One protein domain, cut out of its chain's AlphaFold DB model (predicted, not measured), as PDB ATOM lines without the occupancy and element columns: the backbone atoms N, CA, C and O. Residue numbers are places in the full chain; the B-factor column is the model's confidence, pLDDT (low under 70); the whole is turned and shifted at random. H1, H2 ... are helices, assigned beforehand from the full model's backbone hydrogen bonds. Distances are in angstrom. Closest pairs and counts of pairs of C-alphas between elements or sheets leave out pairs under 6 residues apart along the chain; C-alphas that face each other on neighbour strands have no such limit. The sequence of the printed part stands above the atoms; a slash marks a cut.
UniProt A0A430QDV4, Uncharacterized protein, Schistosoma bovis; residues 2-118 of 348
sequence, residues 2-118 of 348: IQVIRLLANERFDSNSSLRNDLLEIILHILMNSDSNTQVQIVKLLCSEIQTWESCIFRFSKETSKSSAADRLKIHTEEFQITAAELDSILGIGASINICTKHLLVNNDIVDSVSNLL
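AT A GLANCE: This is residues 2 to 118 of the 348 residues of an uncharacterized protein of Schistosoma bovis (UniProt A0A430QDV4). Four crossed helices form a cluster: H2 packs on H5, H3 on H5, and H1 on both H2 and H3. H6 packs across H3, while H4 sits apart from the other helices. The printed part has 117 residues with six named helices, H1 to H6, and no named strand: all helix, compact, radius of gyration of the C-alphas 14.0 A, spans 35 by 30 by 22 A.

HOW THE PARTS SIT: H1, residues 2 to 10, and H2, residues 19 to 33, form a hairpin; their closest C-alphas, of Leu 8 and Arg 20, are 6.3 A apart. H5, residues 84 to 101, touches H2, closest C-alphas Asn 21 and Glu 86, 5.3 A. H3, residues 36 to 50, and H6, residues 108 to 115, touch about perpendicular at 86 degrees, closest C-alphas Cys 47 and Ile 110, 6.0 A. H4, residues 69 to 79, touches no helix. Every O i to N i+4 pair is within hydrogen-bond range but in H4, 5 of 7.

IN THESE COORDINATES: H1 begins at C-alpha 2 (1.694, -38.157, -18.603). H5 spans 25.6 A; H6 ends at C-alpha 115 (-0.106, -41.269, 1.982).

THE WHOLE: The printed part has no cut. H3 to H4 is a long link. Low confidence includes residues 2 to 17.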
ATOM      1  N   ILE A   2       0.756 -39.052 -19.338       62.88
ATOM      2  CA  ILE A   2       1.694 -38.157 -18.603       62.88
ATOM      3  C   ILE A   2       1.422 -36.663 -18.861       62.88
ATOM      4  O   ILE A   2       1.307 -35.886 -17.925       62.88
ATOM      5  N   GLN A   3       1.256 -36.259 -20.125       63.59
ATOM      6  CA  GLN A   3       0.944 -34.864 -20.473       63.59
ATOM      7  C   GLN A   3      -0.409 -34.394 -19.911       63.59
ATOM      8  O   GLN A   3      -0.510 -33.261 -19.467       63.59
ATOM      9  N   VAL A   4      -1.415 -35.275 -19.869       64.88
ATOM     10  CA  VAL A   4      -2.741 -34.999 -19.280       64.88
ATOM     11  C   VAL A   4      -2.636 -34.814 -17.767       64.88
ATOM     12  O   VAL A   4      -3.181 -33.871 -17.212       64.88
ATOM     13  N   ILE A   5      -1.877 -35.688 -17.110       62.91
ATOM     14  CA  ILE A   5      -1.621 -35.646 -15.672       62.91
ATOM     15  C   ILE A   5      -0.871 -34.347 -15.322       62.91
ATOM     16  O   ILE A   5      -1.278 -33.625 -14.423       62.91
ATOM     17  N   ARG A   6       0.144 -33.958 -16.104       63.09
ATOM     18  CA  ARG A   6       0.855 -32.678 -15.927       63.09
ATOM     19  C   ARG A   6      -0.012 -31.443 -16.176       63.09
ATOM     20  O   ARG A   6       0.171 -30.455 -15.473       63.09
ATOM     21  N   LEU A   7      -0.933 -31.496 -17.139       64.00
ATOM     22  CA  LEU A   7      -1.915 -30.431 -17.370       64.00
ATOM     23  C   LEU A   7      -2.812 -30.250 -16.138       64.00
ATOM     24  O   LEU A   7      -2.955 -29.131 -15.660       64.00
ATOM     25  N   LEU A   8      -3.317 -31.348 -15.561       63.66
ATOM     26  CA  LEU A   8      -4.148 -31.324 -14.347       63.66
ATOM     27  C   LEU A   8      -3.455 -30.717 -13.115       63.66
ATOM     28  O   LEU A   8      -4.136 -30.251 -12.204       63.66
ATOM     29  N   ALA A   9      -2.123 -30.730 -13.070       56.22
ATOM     30  CA  ALA A   9      -1.349 -30.237 -11.933       56.22
ATOM     31  C   ALA A   9      -0.877 -28.799 -12.030       56.22
ATOM     32  O   ALA A   9      -0.776 -28.119 -11.014       56.22
ATOM     33  N   ASN A  10      -0.508 -28.372 -13.236       51.34
ATOM     34  CA  ASN A  10       0.299 -27.169 -13.418       51.34
ATOM     35  C   ASN A  10      -0.480 -26.002 -14.019       51.34
ATOM     36  O   ASN A  10      -0.000 -24.871 -13.959       51.34
ATOM     37  N   GLU A  11      -1.663 -26.238 -14.588       54.91
ATOM     38  CA  GLU A  11      -2.477 -25.152 -15.117       54.91
ATOM     39  C   GLU A  11      -3.518 -24.718 -14.086       54.91
ATOM     40  O   GLU A  11      -4.369 -25.489 -13.643       54.91
ATOM     41  N   ARG A  12      -3.471 -23.432 -13.719       54.84
ATOM     42  CA  ARG A  12      -4.667 -22.748 -13.228       54.84
ATOM     43  C   ARG A  12      -5.641 -22.716 -14.397       54.84
ATOM     44  O   ARG A  12      -5.562 -21.824 -15.238       54.84
ATOM     45  N   PHE A  13      -6.487 -23.734 -14.485       61.25
ATOM     46  CA  PHE A  13      -7.581 -23.736 -15.437       61.25
ATOM     47  C   PHE A  13      -8.456 -22.514 -15.157       61.25
ATOM     48  O   PHE A  13      -8.702 -22.174 -13.999       61.25
ATOM     49  N   ASP A  14      -8.878 -21.830 -16.219       58.88
ATOM     50  CA  ASP A  14      -9.948 -20.839 -16.115       58.88
ATOM     51  C   ASP A  14     -11.139 -21.517 -15.423       58.88
ATOM     52  O   ASP A  14     -11.502 -22.630 -15.807       58.88
ATOM     53  N   SER A  15     -11.736 -20.878 -14.414       56.50
ATOM     54  CA  SER A  15     -12.911 -21.416 -13.711       56.50
ATOM     55  C   SER A  15     -14.064 -21.746 -14.645       56.50
ATOM     56  O   SER A  15     -14.920 -22.554 -14.301       56.50
ATOM     57  N   ASN A  16     -14.098 -21.110 -15.817       58.59
ATOM     58  CA  ASN A  16     -15.121 -21.332 -16.829       58.59
ATOM     59  C   ASN A  16     -14.758 -22.443 -17.831       58.59
ATOM     60  O   ASN A  16     -15.562 -22.757 -18.706       58.59
ATOM     61  N   SER A  17     -13.553 -23.015 -17.751       69.00
ATOM     62  CA  SER A  17     -13.098 -24.084 -18.640       69.00
ATOM     63  C   SER A  17     -13.538 -25.451 -18.121       69.00
ATOM     64  O   SER A  17     -13.172 -25.845 -17.015       69.00
ATOM     65  N   SER A  18     -14.247 -26.222 -18.950       77.94
ATOM     66  CA  SER A  18     -14.582 -27.623 -18.651       77.94
ATOM     67  C   SER A  18     -13.375 -28.559 -18.725       77.94
ATOM     68  O   SER A  18     -13.463 -29.699 -18.281       77.94
ATOM     69  N   LEU A  19     -12.235 -28.092 -19.252       81.38
ATOM     70  CA  LEU A  19     -11.100 -28.945 -19.604       81.38
ATOM     71  C   LEU A  19     -10.587 -29.775 -18.421       81.38
ATOM     72  O   LEU A  19     -10.246 -30.939 -18.600       81.38
ATOM     73  N   ARG A  20     -10.534 -29.204 -17.212       83.06
ATOM     74  CA  ARG A  20     -10.087 -29.943 -16.022       83.06
ATOM     75  C   ARG A  20     -11.040 -31.091 -15.695       83.06
ATOM     76  O   ARG A  20     -10.571 -32.208 -15.485       83.06
ATOM     77  N   ASN A  21     -12.343 -30.822 -15.702       83.88
ATOM     78  CA  ASN A  21     -13.370 -31.837 -15.503       83.88
ATOM     79  C   ASN A  21     -13.292 -32.923 -16.583       83.88
ATOM     80  O   ASN A  21     -13.188 -34.097 -16.250       83.88
ATOM     81  N   ASP A  22     -13.211 -32.535 -17.858       86.06
ATOM     82  CA  ASP A  22     -13.129 -33.470 -18.988       86.06
ATOM     83  C   ASP A  22     -11.905 -34.398 -18.860       86.06
ATOM     84  O   ASP A  22     -11.986 -35.610 -19.065       86.06
ATOM     85  N   LEU A  23     -10.748 -33.851 -18.471       86.38
ATOM     86  CA  LEU A  23      -9.531 -34.636 -18.261       86.38
ATOM     87  C   LEU A  23      -9.636 -35.576 -17.051       86.38
ATOM     88  O   LEU A  23      -9.156 -36.712 -17.125       86.38
ATOM     89  N   LEU A  24     -10.244 -35.127 -15.950       87.75
ATOM     90  CA  LEU A  24     -10.492 -35.954 -14.767       87.75
ATOM     91  C   LEU A  24     -11.451 -37.106 -15.085       87.75
ATOM     92  O   LEU A  24     -11.154 -38.255 -14.752       87.75
ATOM     93  N   GLU A  25     -12.538 -36.821 -15.797       89.56
ATOM     94  CA  GLU A  25     -13.506 -37.818 -16.245       89.56
ATOM     95  C   GLU A  25     -12.872 -38.839 -17.187       89.56
ATOM     96  O   GLU A  25     -13.132 -40.033 -17.046       89.56
ATOM     97  N   ILE A  26     -12.003 -38.411 -18.112       89.81
ATOM     98  CA  ILE A  26     -11.261 -39.325 -18.992       89.81
ATOM     99  C   ILE A  26     -10.376 -40.265 -18.169       89.81
ATOM    100  O   ILE A  26     -10.358 -41.471 -18.425       89.81
ATOM    101  N   ILE A  27      -9.635 -39.749 -17.181       89.75
ATOM    102  CA  ILE A  27      -8.795 -40.595 -16.319       89.75
ATOM    103  C   ILE A  27      -9.660 -41.597 -15.556       89.75
ATOM    104  O   ILE A  27      -9.336 -42.788 -15.547       89.75
ATOM    105  N   LEU A  28     -10.758 -41.137 -14.952       91.88
ATOM    106  CA  LEU A  28     -11.676 -42.002 -14.223       91.88
ATOM    107  C   LEU A  28     -12.262 -43.083 -15.139       91.88
ATOM    108  O   LEU A  28     -12.182 -44.263 -14.808       91.88
ATOM    109  N   HIS A  29     -12.763 -42.717 -16.320       91.19
ATOM    110  CA  HIS A  29     -13.299 -43.658 -17.305       91.19
ATOM    111  C   HIS A  29     -12.287 -44.732 -17.690       91.19
ATOM    112  O   HIS A  29     -12.642 -45.910 -17.779       91.19
ATOM    113  N   ILE A  30     -11.030 -44.346 -17.926       90.50
ATOM    114  CA  ILE A  30      -9.976 -45.303 -18.259       90.50
ATOM    115  C   ILE A  30      -9.748 -46.245 -17.073       90.50
ATOM    116  O   ILE A  30      -9.687 -47.456 -17.275       90.50
ATOM    117  N   LEU A  31      -9.661 -45.729 -15.843       91.50
ATOM    118  CA  LEU A  31      -9.479 -46.552 -14.641       91.50
ATOM    119  C   LEU A  31     -10.636 -47.539 -14.427       91.50
ATOM    120  O   LEU A  31     -10.376 -48.693 -14.096       91.50
ATOM    121  N   MET A  32     -11.880 -47.107 -14.649       90.19
ATOM    122  CA  MET A  32     -13.095 -47.912 -14.451       90.19
ATOM    123  C   MET A  32     -13.307 -48.980 -15.533       90.19
ATOM    124  O   MET A  32     -14.003 -49.969 -15.307       90.19
ATOM    125  N   ASN A  33     -12.719 -48.801 -16.720       88.44
ATOM    126  CA  ASN A  33     -12.853 -49.737 -17.843       88.44
ATOM    127  C   ASN A  33     -11.594 -50.574 -18.113       88.44
ATOM    128  O   ASN A  33     -11.605 -51.421 -19.005       88.44
ATOM    129  N   SER A  34     -10.520 -50.355 -17.358       87.69
ATOM    130  CA  SER A  34      -9.288 -51.136 -17.469       87.69
ATOM    131  C   SER A  34      -9.399 -52.468 -16.726       87.69
ATOM    132  O   SER A  34     -10.025 -52.556 -15.670       87.69
ATOM    133  N   ASP A  35      -8.731 -53.506 -17.235       87.75
ATOM    134  CA  ASP A  35      -8.475 -54.710 -16.442       87.75
ATOM    135  C   ASP A  35      -7.557 -54.389 -15.246       87.75
ATOM    136  O   ASP A  35      -6.837 -53.387 -15.245       87.75
ATOM    137  N   SER A  36      -7.546 -55.255 -14.230       85.19
ATOM    138  CA  SER A  36      -6.827 -54.995 -12.976       85.19
ATOM    139  C   SER A  36      -5.328 -54.737 -13.162       85.19
ATOM    140  O   SER A  36      -4.759 -53.924 -12.437       85.19
ATOM    141  N   ASN A  37      -4.664 -55.391 -14.122       86.94
ATOM    142  CA  ASN A  37      -3.235 -55.166 -14.346       86.94
ATOM    143  C   ASN A  37      -3.003 -53.792 -14.985       86.94
ATOM    144  O   ASN A  37      -2.156 -53.029 -14.521       86.94
ATOM    145  N   THR A  38      -3.792 -53.448 -16.003       89.06
ATOM    146  CA  THR A  38      -3.740 -52.128 -16.645       89.06
ATOM    147  C   THR A  38      -4.058 -51.009 -15.651       89.06
ATOM    148  O   THR A  38      -3.320 -50.024 -15.587       89.06
ATOM    149  N   GLN A  39      -5.074 -51.189 -14.802       89.06
ATOM    150  CA  GLN A  39      -5.437 -50.239 -13.749       89.06
ATOM    151  C   GLN A  39      -4.254 -49.961 -12.805       89.06
ATOM    152  O   GLN A  39      -3.922 -48.801 -12.555       89.06
ATOM    153  N   VAL A  40      -3.551 -51.006 -12.352       88.69
ATOM    154  CA  VAL A  40      -2.365 -50.864 -11.488       88.69
ATOM    155  C   VAL A  40      -1.245 -50.080 -12.180       88.69
ATOM    156  O   VAL A  40      -0.608 -49.246 -11.538       88.69
ATOM    157  N   GLN A  41      -0.988 -50.310 -13.474       87.38
ATOM    158  CA  GLN A  41       0.047 -49.560 -14.203       87.38
ATOM    159  C   GLN A  41      -0.309 -48.077 -14.346       87.38
ATOM    160  O   GLN A  41       0.554 -47.214 -14.180       87.38
ATOM    161  N   ILE A  42      -1.582 -47.771 -14.598       88.06
ATOM    162  CA  ILE A  42      -2.076 -46.392 -14.678       88.06
ATOM    163  C   ILE A  42      -1.949 -45.698 -13.321       88.06
ATOM    164  O   ILE A  42      -1.449 -44.576 -13.258       88.06
ATOM    165  N   VAL A  43      -2.328 -46.370 -12.231       88.12
ATOM    166  CA  VAL A  43      -2.171 -45.838 -10.870       88.12
ATOM    167  C   VAL A  43      -0.700 -45.589 -10.533       88.12
ATOM    168  O   VAL A  43      -0.376 -44.525 -10.016       88.12
ATOM    169  N   LYS A  44       0.213 -46.509 -10.877       86.44
ATOM    170  CA  LYS A  44       1.661 -46.291 -10.693       86.44
ATOM    171  C   LYS A  44       2.128 -45.017 -11.389       86.44
ATOM    172  O   LYS A  44       2.851 -44.226 -10.787       86.44
ATOM    173  N   LEU A  45       1.685 -44.810 -12.630       84.62
ATOM    174  CA  LEU A  45       2.015 -43.615 -13.396       84.62
ATOM    175  C   LEU A  45       1.462 -42.346 -12.732       84.62
ATOM    176  O   LEU A  45       2.211 -41.392 -12.529       84.62
ATOM    177  N   LEU A  46       0.183 -42.358 -12.341       84.31
ATOM    178  CA  LEU A  46      -0.466 -41.252 -11.630       84.31
ATOM    179  C   LEU A  46       0.299 -40.884 -10.356       84.31
ATOM    180  O   LEU A  46       0.700 -39.735 -10.197       84.31
ATOM    181  N   CYS A  47       0.569 -41.854  -9.481       81.50
ATOM    182  CA  CYS A  47       1.257 -41.608  -8.215       81.50
ATOM    183  C   CYS A  47       2.695 -41.100  -8.403       81.50
ATOM    184  O   CYS A  47       3.139 -40.268  -7.611       81.50
ATOM    185  N   SER A  48       3.404 -41.565  -9.441       79.25
ATOM    186  CA  SER A  48       4.765 -41.098  -9.745       79.25
ATOM    187  C   SER A  48       4.806 -39.634 -10.186       79.25
ATOM    188  O   SER A  48       5.697 -38.894  -9.781       79.25
ATOM    189  N   GLU A  49       3.814 -39.180 -10.953       77.94
ATOM    190  CA  GLU A  49       3.740 -37.781 -11.378       77.94
ATOM    191  C   GLU A  49       3.219 -36.889 -10.241       77.94
ATOM    192  O   GLU A  49       3.801 -35.833  -9.997       77.94
ATOM    193  N   ILE A  50       2.216 -37.338  -9.469       72.88
ATOM    194  CA  ILE A  50       1.680 -36.586  -8.318       72.88
ATOM    195  C   ILE A  50       2.768 -36.289  -7.273       72.88
ATOM    196  O   ILE A  50       2.753 -35.231  -6.644       72.88
ATOM    197  N   GLN A  51       3.748 -37.184  -7.097       68.44
ATOM    198  CA  GLN A  51       4.870 -36.970  -6.179       68.44
ATOM    199  C   GLN A  51       5.627 -35.668  -6.467       68.44
ATOM    200  O   GLN A  51       6.077 -35.011  -5.532       68.44
ATOM    201  N   THR A  52       5.726 -35.277  -7.737       64.12
ATOM    202  CA  THR A  52       6.525 -34.125  -8.172       64.12
ATOM    203  C   THR A  52       5.842 -32.772  -7.961       64.12
ATOM    204  O   THR A  52       6.436 -31.742  -8.274       64.12
ATOM    205  N   TRP A  53       4.613 -32.746  -7.437       66.00
ATOM    206  CA  TRP A  53       3.807 -31.529  -7.352       66.00
ATOM    207  C   TRP A  53       3.720 -30.999  -5.918       66.00
ATOM    208  O   TRP A  53       3.224 -31.682  -5.017       66.00
ATOM    209  N   GLU A  54       4.193 -29.764  -5.716       58.72
ATOM    210  CA  GLU A  54       4.140 -29.061  -4.425       58.72
ATOM    211  C   GLU A  54       2.716 -28.621  -4.044       58.72
ATOM    212  O   GLU A  54       2.384 -28.594  -2.859       58.72
ATOM    213  N   SER A  55       1.862 -28.328  -5.032       65.69
ATOM    214  CA  SER A  55       0.424 -28.093  -4.868       65.69
ATOM    215  C   SER A  55      -0.351 -28.852  -5.947       65.69
ATOM    216  O   SER A  55       0.035 -28.874  -7.113       65.69
ATOM    217  N   CYS A  56      -1.421 -29.541  -5.557       75.31
ATOM    218  CA  CYS A  56      -2.217 -30.357  -6.467       75.31
ATOM    219  C   CYS A  56      -3.637 -30.520  -5.925       75.31
ATOM    220  O   CYS A  56      -3.811 -30.702  -4.726       75.31
ATOM    221  N   ILE A  57      -4.634 -30.586  -6.808       80.25
ATOM    222  CA  ILE A  57      -6.037 -30.859  -6.455       80.25
ATOM    223  C   ILE A  57      -6.239 -32.153  -5.645       80.25
ATOM    224  O   ILE A  57      -7.230 -32.272  -4.931       80.25
ATOM    225  N   PHE A  58      -5.299 -33.106  -5.718       82.62
ATOM    226  CA  PHE A  58      -5.331 -34.373  -4.981       82.62
ATOM    227  C   PHE A  58      -4.697 -34.306  -3.577       82.62
ATOM    228  O   PHE A  58      -4.750 -35.300  -2.850       82.62
ATOM    229  N   ARG A  59      -4.089 -33.178  -3.177       80.62
ATOM    230  CA  ARG A  59      -3.389 -33.005  -1.892       80.62
ATOM    231  C   ARG A  59      -3.781 -31.695  -1.222       80.62
ATOM    232  O   ARG A  59      -3.832 -30.663  -1.878       80.62
ATOM    233  N   PHE A  60      -3.950 -31.717   0.096       74.56
ATOM    234  CA  PHE A  60      -4.061 -30.470   0.848       74.56
ATOM    235  C   PHE A  60      -2.750 -29.681   0.771       74.56
ATOM    236  O   PHE A  60      -1.656 -30.243   0.885       74.56
ATOM    237  N   SER A  61      -2.862 -28.365   0.606       71.75
ATOM    238  CA  SER A  61      -1.746 -27.444   0.804       71.75
ATOM    239  C   SER A  61      -1.285 -27.463   2.274       71.75
ATOM    240  O   SER A  61      -2.041 -27.803   3.185       71.75
ATOM    241  N   LYS A  62      -0.034 -27.068   2.551       70.31
ATOM    242  CA  LYS A  62       0.494 -26.987   3.936       70.31
ATOM    243  C   LYS A  62      -0.293 -26.022   4.838       70.31
ATOM    244  O   LYS A  62      -0.149 -26.054   6.061       70.31
ATOM    245  N   GLU A  63      -1.035 -25.103   4.232       65.06
ATOM    246  CA  GLU A  63      -1.852 -24.103   4.914       65.06
ATOM    247  C   GLU A  63      -3.236 -24.670   5.233       65.06
ATOM    248  O   GLU A  63      -3.659 -24.610   6.389       65.06
ATOM    249  N   THR A  64      -3.883 -25.325   4.262       65.25
ATOM    250  CA  THR A  64      -5.143 -26.048   4.493       65.25
ATOM    251  C   THR A  64      -4.963 -27.198   5.473       65.25
ATOM    252  O   THR A  64      -5.798 -27.374   6.345       65.25
ATOM    253  N   SER A  65      -3.837 -27.914   5.467       62.91
ATOM    254  CA  SER A  65      -3.600 -29.017   6.412       62.91
ATOM    255  C   SER A  65      -3.631 -28.608   7.896       62.91
ATOM    256  O   SER A  65      -3.677 -29.476   8.764       62.91
ATOM    257  N   LYS A  66      -3.570 -27.304   8.213       66.50
ATOM    258  CA  LYS A  66      -3.610 -26.772   9.585       66.50
ATOM    259  C   LYS A  66      -5.008 -26.356  10.052       66.50
ATOM    260  O   LYS A  66      -5.163 -26.062  11.235       66.50
ATOM    261  N   SER A  67      -6.000 -26.289   9.163       68.12
ATOM    262  CA  SER A  67      -7.369 -25.921   9.540       68.12
ATOM    263  C   SER A  67      -8.109 -27.085  10.213       68.12
ATOM    264  O   SER A  67      -7.606 -28.214  10.285       68.12
ATOM    265  N   SER A  68      -9.293 -26.798  10.763       71.69
ATOM    266  CA  SER A  68     -10.170 -27.819  11.340       71.69
ATOM    267  C   SER A  68     -10.602 -28.828  10.265       71.69
ATOM    268  O   SER A  68     -10.721 -28.460   9.097       71.69
ATOM    269  N   ALA A  69     -10.854 -30.082  10.649       67.00
ATOM    270  CA  ALA A  69     -11.351 -31.133   9.751       67.00
ATOM    271  C   ALA A  69     -12.511 -30.660   8.855       67.00
ATOM    272  O   ALA A  69     -12.454 -30.814   7.635       67.00
ATOM    273  N   ALA A  70     -13.503 -30.007   9.468       64.19
ATOM    274  CA  ALA A  70     -14.704 -29.503   8.806       64.19
ATOM    275  C   ALA A  70     -14.404 -28.406   7.768       64.19
ATOM    276  O   ALA A  70     -15.067 -28.317   6.734       64.19
ATOM    277  N   ASP A  71     -13.378 -27.582   8.006       75.56
ATOM    278  CA  ASP A  71     -13.029 -26.477   7.111       75.56
ATOM    279  C   ASP A  71     -12.043 -26.891   6.011       75.56
ATOM    280  O   ASP A  71     -11.984 -26.239   4.972       75.56
ATOM    281  N   ARG A  72     -11.259 -27.962   6.198       80.19
ATOM    282  CA  ARG A  72     -10.202 -28.378   5.252       80.19
ATOM    283  C   ARG A  72     -10.719 -28.621   3.849       80.19
ATOM    284  O   ARG A  72     -10.195 -28.037   2.902       80.19
ATOM    285  N   LEU A  73     -11.731 -29.478   3.717       81.75
ATOM    286  CA  LEU A  73     -12.279 -29.831   2.410       81.75
ATOM    287  C   LEU A  73     -12.899 -28.604   1.743       81.75
ATOM    288  O   LEU A  73     -12.642 -28.358   0.571       81.75
ATOM    289  N   LYS A  74     -13.628 -27.791   2.513       82.81
ATOM    290  CA  LYS A  74     -14.239 -26.556   2.026       82.81
ATOM    291  C   LYS A  74     -13.192 -25.570   1.502       82.81
ATOM    292  O   LYS A  74     -13.277 -25.168   0.345       82.81
ATOM    293  N   ILE A  75     -12.182 -25.235   2.312       83.06
ATOM    294  CA  ILE A  75     -11.110 -24.312   1.913       83.06
ATOM    295  C   ILE A  75     -10.377 -24.859   0.686       83.06
ATOM    296  O   ILE A  75     -10.125 -24.107  -0.245       83.06
ATOM    297  N   HIS A  76     -10.093 -26.163   0.639       84.25
ATOM    298  CA  HIS A  76      -9.446 -26.797  -0.516       84.25
ATOM    299  C   HIS A  76     -10.292 -26.680  -1.788       84.25
ATOM    300  O   HIS A  76      -9.786 -26.300  -2.843       84.25
ATOM    301  N   THR A  77     -11.597 -26.950  -1.700       83.12
ATOM    302  CA  THR A  77     -12.499 -26.789  -2.848       83.12
ATOM    303  C   THR A  77     -12.641 -25.335  -3.290       83.12
ATOM    304  O   THR A  77     -12.733 -25.087  -4.487       83.12
ATOM    305  N   GLU A  78     -12.597 -24.370  -2.370       84.00
ATOM    306  CA  GLU A  78     -12.629 -22.937  -2.690       84.00
ATOM    307  C   GLU A  78     -11.302 -22.459  -3.308       84.00
ATOM    308  O   GLU A  78     -11.318 -21.739  -4.307       84.00
ATOM    309  N   GLU A  79     -10.161 -22.902  -2.767       81.25
ATOM    310  CA  GLU A  79      -8.806 -22.578  -3.240       81.25
ATOM    311  C   GLU A  79      -8.613 -23.012  -4.697       81.25
ATOM    312  O   GLU A  79      -8.128 -22.240  -5.528       81.25
ATOM    313  N   PHE A  80      -9.040 -24.233  -5.018       79.81
ATOM    314  CA  PHE A  80      -8.920 -24.803  -6.356       79.81
ATOM    315  C   PHE A  80     -10.171 -24.611  -7.221       79.81
ATOM    316  O   PHE A  80     -10.166 -25.045  -8.372       79.81
ATOM    317  N   GLN A  81     -11.225 -23.969  -6.706       81.88
ATOM    318  CA  GLN A  81     -12.512 -23.800  -7.394       81.88
ATOM    319  C   GLN A  81     -13.040 -25.139  -7.940       81.88
ATOM    320  O   GLN A  81     -13.360 -25.259  -9.121       81.88
ATOM    321  N   ILE A  82     -13.029 -26.178  -7.102       83.56
ATOM    322  CA  ILE A  82     -13.432 -27.543  -7.463       83.56
ATOM    323  C   ILE A  82     -14.958 -27.608  -7.503       83.56
ATOM    324  O   ILE A  82     -15.633 -27.322  -6.515       83.56
ATOM    325  N   THR A  83     -15.498 -28.000  -8.650       83.75
ATOM    326  CA  THR A  83     -16.930 -28.251  -8.835       83.75
ATOM    327  C   THR A  83     -17.337 -29.619  -8.275       83.75
ATOM    328  O   THR A  83     -16.501 -30.493  -8.047       83.75
ATOM    329  N   ALA A  84     -18.640 -29.846  -8.083       82.69
ATOM    330  CA  ALA A  84     -19.145 -31.135  -7.602       82.69
ATOM    331  C   ALA A  84     -18.782 -32.312  -8.537       82.69
ATOM    332  O   ALA A  84     -18.362 -33.358  -8.052       82.69
ATOM    333  N   ALA A  85     -18.862 -32.116  -9.859       83.81
ATOM    334  CA  ALA A  85     -18.505 -33.135 -10.855       83.81
ATOM    335  C   ALA A  85     -17.002 -33.476 -10.839       83.81
ATOM    336  O   ALA A  85     -16.596 -34.636 -10.939       83.81
ATOM    337  N   GLU A  86     -16.154 -32.471 -10.620       87.12
ATOM    338  CA  GLU A  86     -14.719 -32.706 -10.459       87.12
ATOM    339  C   GLU A  86     -14.429 -33.478  -9.174       87.12
ATOM    340  O   GLU A  86     -13.546 -34.335  -9.161       87.12
ATOM    341  N   LEU A  87     -15.190 -33.222  -8.105       86.94
ATOM    342  CA  LEU A  87     -15.058 -33.948  -6.847       86.94
ATOM    343  C   LEU A  87     -15.470 -35.425  -6.978       86.94
ATOM    344  O   LEU A  87     -14.772 -36.279  -6.427       86.94
ATOM    345  N   ASP A  88     -16.524 -35.740  -7.747       88.69
ATOM    346  CA  ASP A  88     -16.875 -37.123  -8.121       88.69
ATOM    347  C   ASP A  88     -15.667 -37.825  -8.759       88.69
ATOM    348  O   ASP A  88     -15.270 -38.920  -8.347       88.69
ATOM    349  N   SER A  89     -15.034 -37.159  -9.729       90.44
ATOM    350  CA  SER A  89     -13.892 -37.717 -10.447       90.44
ATOM    351  C   SER A  89     -12.659 -37.886  -9.562       90.44
ATOM    352  O   SER A  89     -12.024 -38.943  -9.567       90.44
ATOM    353  N   ILE A  90     -12.334 -36.875  -8.756       89.12
ATOM    354  CA  ILE A  90     -11.200 -36.898  -7.825       89.12
ATOM    355  C   ILE A  90     -11.343 -38.055  -6.829       89.12
ATOM    356  O   ILE A  90     -10.383 -38.800  -6.608       89.12
ATOM    357  N   LEU A  91     -12.534 -38.241  -6.253       90.12
ATOM    358  CA  LEU A  91     -12.776 -39.296  -5.271       90.12
ATOM    359  C   LEU A  91     -12.850 -40.685  -5.911       90.12
ATOM    360  O   LEU A  91     -12.279 -41.623  -5.352       90.12
ATOM    361  N   GLY A  92     -13.430 -40.823  -7.105       92.06
ATOM    362  CA  GLY A  92     -13.415 -42.087  -7.852       92.06
ATOM    363  C   GLY A  92     -12.002 -42.539  -8.243       92.06
ATOM    364  O   GLY A  92     -11.658 -43.725  -8.148       92.06
ATOM    365  N   ILE A  93     -11.136 -41.590  -8.620       92.00
ATOM    366  CA  ILE A  93      -9.707 -41.850  -8.843       92.00
ATOM    367  C   ILE A  93      -9.051 -42.290  -7.527       92.00
ATOM    368  O   ILE A  93      -8.302 -43.266  -7.513       92.00
ATOM    369  N   GLY A  94      -9.370 -41.633  -6.409       90.06
ATOM    370  CA  GLY A  94      -8.846 -41.995  -5.092       90.06
ATOM    371  C   GLY A  94      -9.226 -43.401  -4.622       90.06
ATOM    372  O   GLY A  94      -8.374 -44.145  -4.128       90.06
ATOM    373  N   ALA A  95     -10.472 -43.810  -4.860       91.94
ATOM    374  CA  ALA A  95     -10.935 -45.175  -4.620       91.94
ATOM    375  C   ALA A  95     -10.160 -46.194  -5.475       91.94
ATOM    376  O   ALA A  95      -9.707 -47.220  -4.967       91.94
ATOM    377  N   SER A  96      -9.920 -45.878  -6.752       91.56
ATOM    378  CA  SER A  96      -9.121 -46.720  -7.659       91.56
ATOM    379  C   SER A  96      -7.673 -46.876  -7.196       91.56
ATOM    380  O   SER A  96      -7.108 -47.970  -7.260       91.56
ATOM    381  N   ILE A  97      -7.070 -45.790  -6.701       89.75
ATOM    382  CA  ILE A  97      -5.729 -45.816  -6.112       89.75
ATOM    383  C   ILE A  97      -5.726 -46.743  -4.891       89.75
ATOM    384  O   ILE A  97      -4.874 -47.630  -4.824       89.75
ATOM    385  N   ASN A  98      -6.716 -46.614  -3.997       88.25
ATOM    386  CA  ASN A  98      -6.852 -47.462  -2.809       88.25
ATOM    387  C   ASN A  98      -6.957 -48.955  -3.151       88.25
ATOM    388  O   ASN A  98      -6.188 -49.756  -2.612       88.25
ATOM    389  N   ILE A  99      -7.813 -49.312  -4.115       89.25
ATOM    390  CA  ILE A  99      -7.944 -50.677  -4.658       89.25
ATOM    391  C   ILE A  99      -6.587 -51.229  -5.122       89.25
ATOM    392  O   ILE A  99      -6.262 -52.402  -4.907       89.25
ATOM    393  N   CYS A 100      -5.774 -50.386  -5.760       87.56
ATOM    394  CA  CYS A 100      -4.491 -50.789  -6.322       87.56
ATOM    395  C   CYS A 100      -3.357 -50.843  -5.290       87.56
ATOM    396  O   CYS A 100      -2.368 -51.531  -5.542       87.56
ATOM    397  N   THR A 101      -3.475 -50.174  -4.137       81.81
ATOM    398  CA  THR A 101      -2.374 -49.975  -3.169       81.81
ATOM    399  C   THR A 101      -1.683 -51.266  -2.742       81.81
ATOM    400  O   THR A 101      -0.456 -51.318  -2.660       81.81
ATOM    401  N   LYS A 102      -2.448 -52.347  -2.548       78.38
ATOM    402  CA  LYS A 102      -1.919 -53.681  -2.206       78.38
ATOM    403  C   LYS A 102      -0.940 -54.250  -3.246       78.38
ATOM    404  O   LYS A 102      -0.148 -55.129  -2.930       78.38
ATOM    405  N   HIS A 103      -0.960 -53.729  -4.473       79.06
ATOM    406  CA  HIS A 103      -0.089 -54.115  -5.587       79.06
ATOM    407  C   HIS A 103       1.032 -53.093  -5.879       79.06
ATOM    408  O   HIS A 103       1.865 -53.327  -6.760       79.06
ATOM    409  N   LEU A 104       1.075 -51.960  -5.164       70.69
ATOM    410  CA  LEU A 104       2.054 -50.875  -5.365       70.69
ATOM    411  C   LEU A 104       3.335 -51.030  -4.516       70.69
ATOM    412  O   LEU A 104       4.315 -50.332  -4.756       70.69
ATOM    413  N   LEU A 105       3.344 -51.979  -3.577       58.81
ATOM    414  CA  LEU A 105       4.248 -52.108  -2.419       58.81
ATOM    415  C   LEU A 105       5.757 -52.312  -2.658       58.81
ATOM    416  O   LEU A 105       6.493 -52.530  -1.703       58.81
ATOM    417  N   VAL A 106       6.249 -52.242  -3.894       58.09
ATOM    418  CA  VAL A 106       7.684 -52.453  -4.180       58.09
ATOM    419  C   VAL A 106       8.473 -51.134  -4.199       58.09
ATOM    420  O   VAL A 106       9.698 -51.159  -4.240       58.09
ATOM    421  N   ASN A 107       7.806 -49.974  -4.143       64.00
ATOM    422  CA  ASN A 107       8.466 -48.672  -4.252       64.00
ATOM    423  C   ASN A 107       8.049 -47.717  -3.118       64.00
ATOM    424  O   ASN A 107       6.926 -47.212  -3.128       64.00
ATOM    425  N   ASN A 108       8.955 -47.465  -2.166       66.12
ATOM    426  CA  ASN A 108       8.719 -46.580  -1.014       66.12
ATOM    427  C   ASN A 108       8.288 -45.164  -1.443       66.12
ATOM    428  O   ASN A 108       7.392 -44.594  -0.831       66.12
ATOM    429  N   ASP A 109       8.826 -44.651  -2.552       70.50
ATOM    430  CA  ASP A 109       8.497 -43.316  -3.068       70.50
ATOM    431  C   ASP A 109       7.013 -43.183  -3.465       70.50
ATOM    432  O   ASP A 109       6.384 -42.136  -3.295       70.50
ATOM    433  N   ILE A 110       6.415 -44.270  -3.967       74.56
ATOM    434  CA  ILE A 110       4.994 -44.307  -4.338       74.56
ATOM    435  C   ILE A 110       4.116 -44.351  -3.086       74.56
ATOM    436  O   ILE A 110       3.061 -43.720  -3.063       74.56
ATOM    437  N   VAL A 111       4.544 -45.068  -2.044       75.25
ATOM    438  CA  VAL A 111       3.812 -45.164  -0.772       75.25
ATOM    439  C   VAL A 111       3.705 -43.787  -0.114       75.25
ATOM    440  O   VAL A 111       2.600 -43.374   0.234       75.25
ATOM    441  N   ASP A 112       4.812 -43.044  -0.059       77.00
ATOM    442  CA  ASP A 112       4.839 -41.663   0.440       77.00
ATOM    443  C   ASP A 112       4.001 -40.716  -0.435       77.00
ATOM    444  O   ASP A 112       3.375 -39.765   0.043       77.00
ATOM    445  N   SER A 113       3.953 -40.966  -1.746       78.50
ATOM    446  CA  SER A 113       3.112 -40.180  -2.649       78.50
ATOM    447  C   SER A 113       1.621 -40.378  -2.362       78.50
ATOM    448  O   SER A 113       0.868 -39.398  -2.370       78.50
ATOM    449  N   VAL A 114       1.212 -41.624  -2.089       82.50
ATOM    450  CA  VAL A 114      -0.176 -42.008  -1.796       82.50
ATOM    451  C   VAL A 114      -0.610 -41.529  -0.414       82.50
ATOM    452  O   VAL A 114      -1.723 -41.028  -0.279       82.50
ATOM    453  N   SER A 115       0.251 -41.622   0.600       82.88
ATOM    454  CA  SER A 115      -0.106 -41.269   1.982       82.88
ATOM    455  C   SER A 115      -0.524 -39.808   2.162       82.88
ATOM    456  O   SER A 115      -1.275 -39.489   3.078       82.88
ATOM    457  N   ASN A 116      -0.057 -38.923   1.279       80.88
ATOM    458  CA  ASN A 116      -0.338 -37.489   1.319       80.88
ATOM    459  C   ASN A 116      -1.599 -37.079   0.535       80.88
ATOM    460  O   ASN A 116      -1.898 -35.888   0.437       80.88
ATOM    461  N   LEU A 117      -2.312 -38.029  -0.073       86.50
ATOM    462  CA  LEU A 117      -3.512 -37.741  -0.859       86.50
ATOM    463  C   LEU A 117      -4.707 -37.438   0.054       86.50
ATOM    464  O   LEU A 117      -4.849 -38.020   1.126       86.50
ATOM    465  N   LEU A 118      -5.603 -36.554  -0.396       86.38
ATOM    466  CA  LEU A 118      -6.768 -36.099   0.381       86.38
ATOM    467  C   LEU A 118      -7.659 -37.249   0.871       86.38
ATOM    468  O   LEU A 118      -8.210 -37.196   1.963       86.38
TER     469      LEU A 118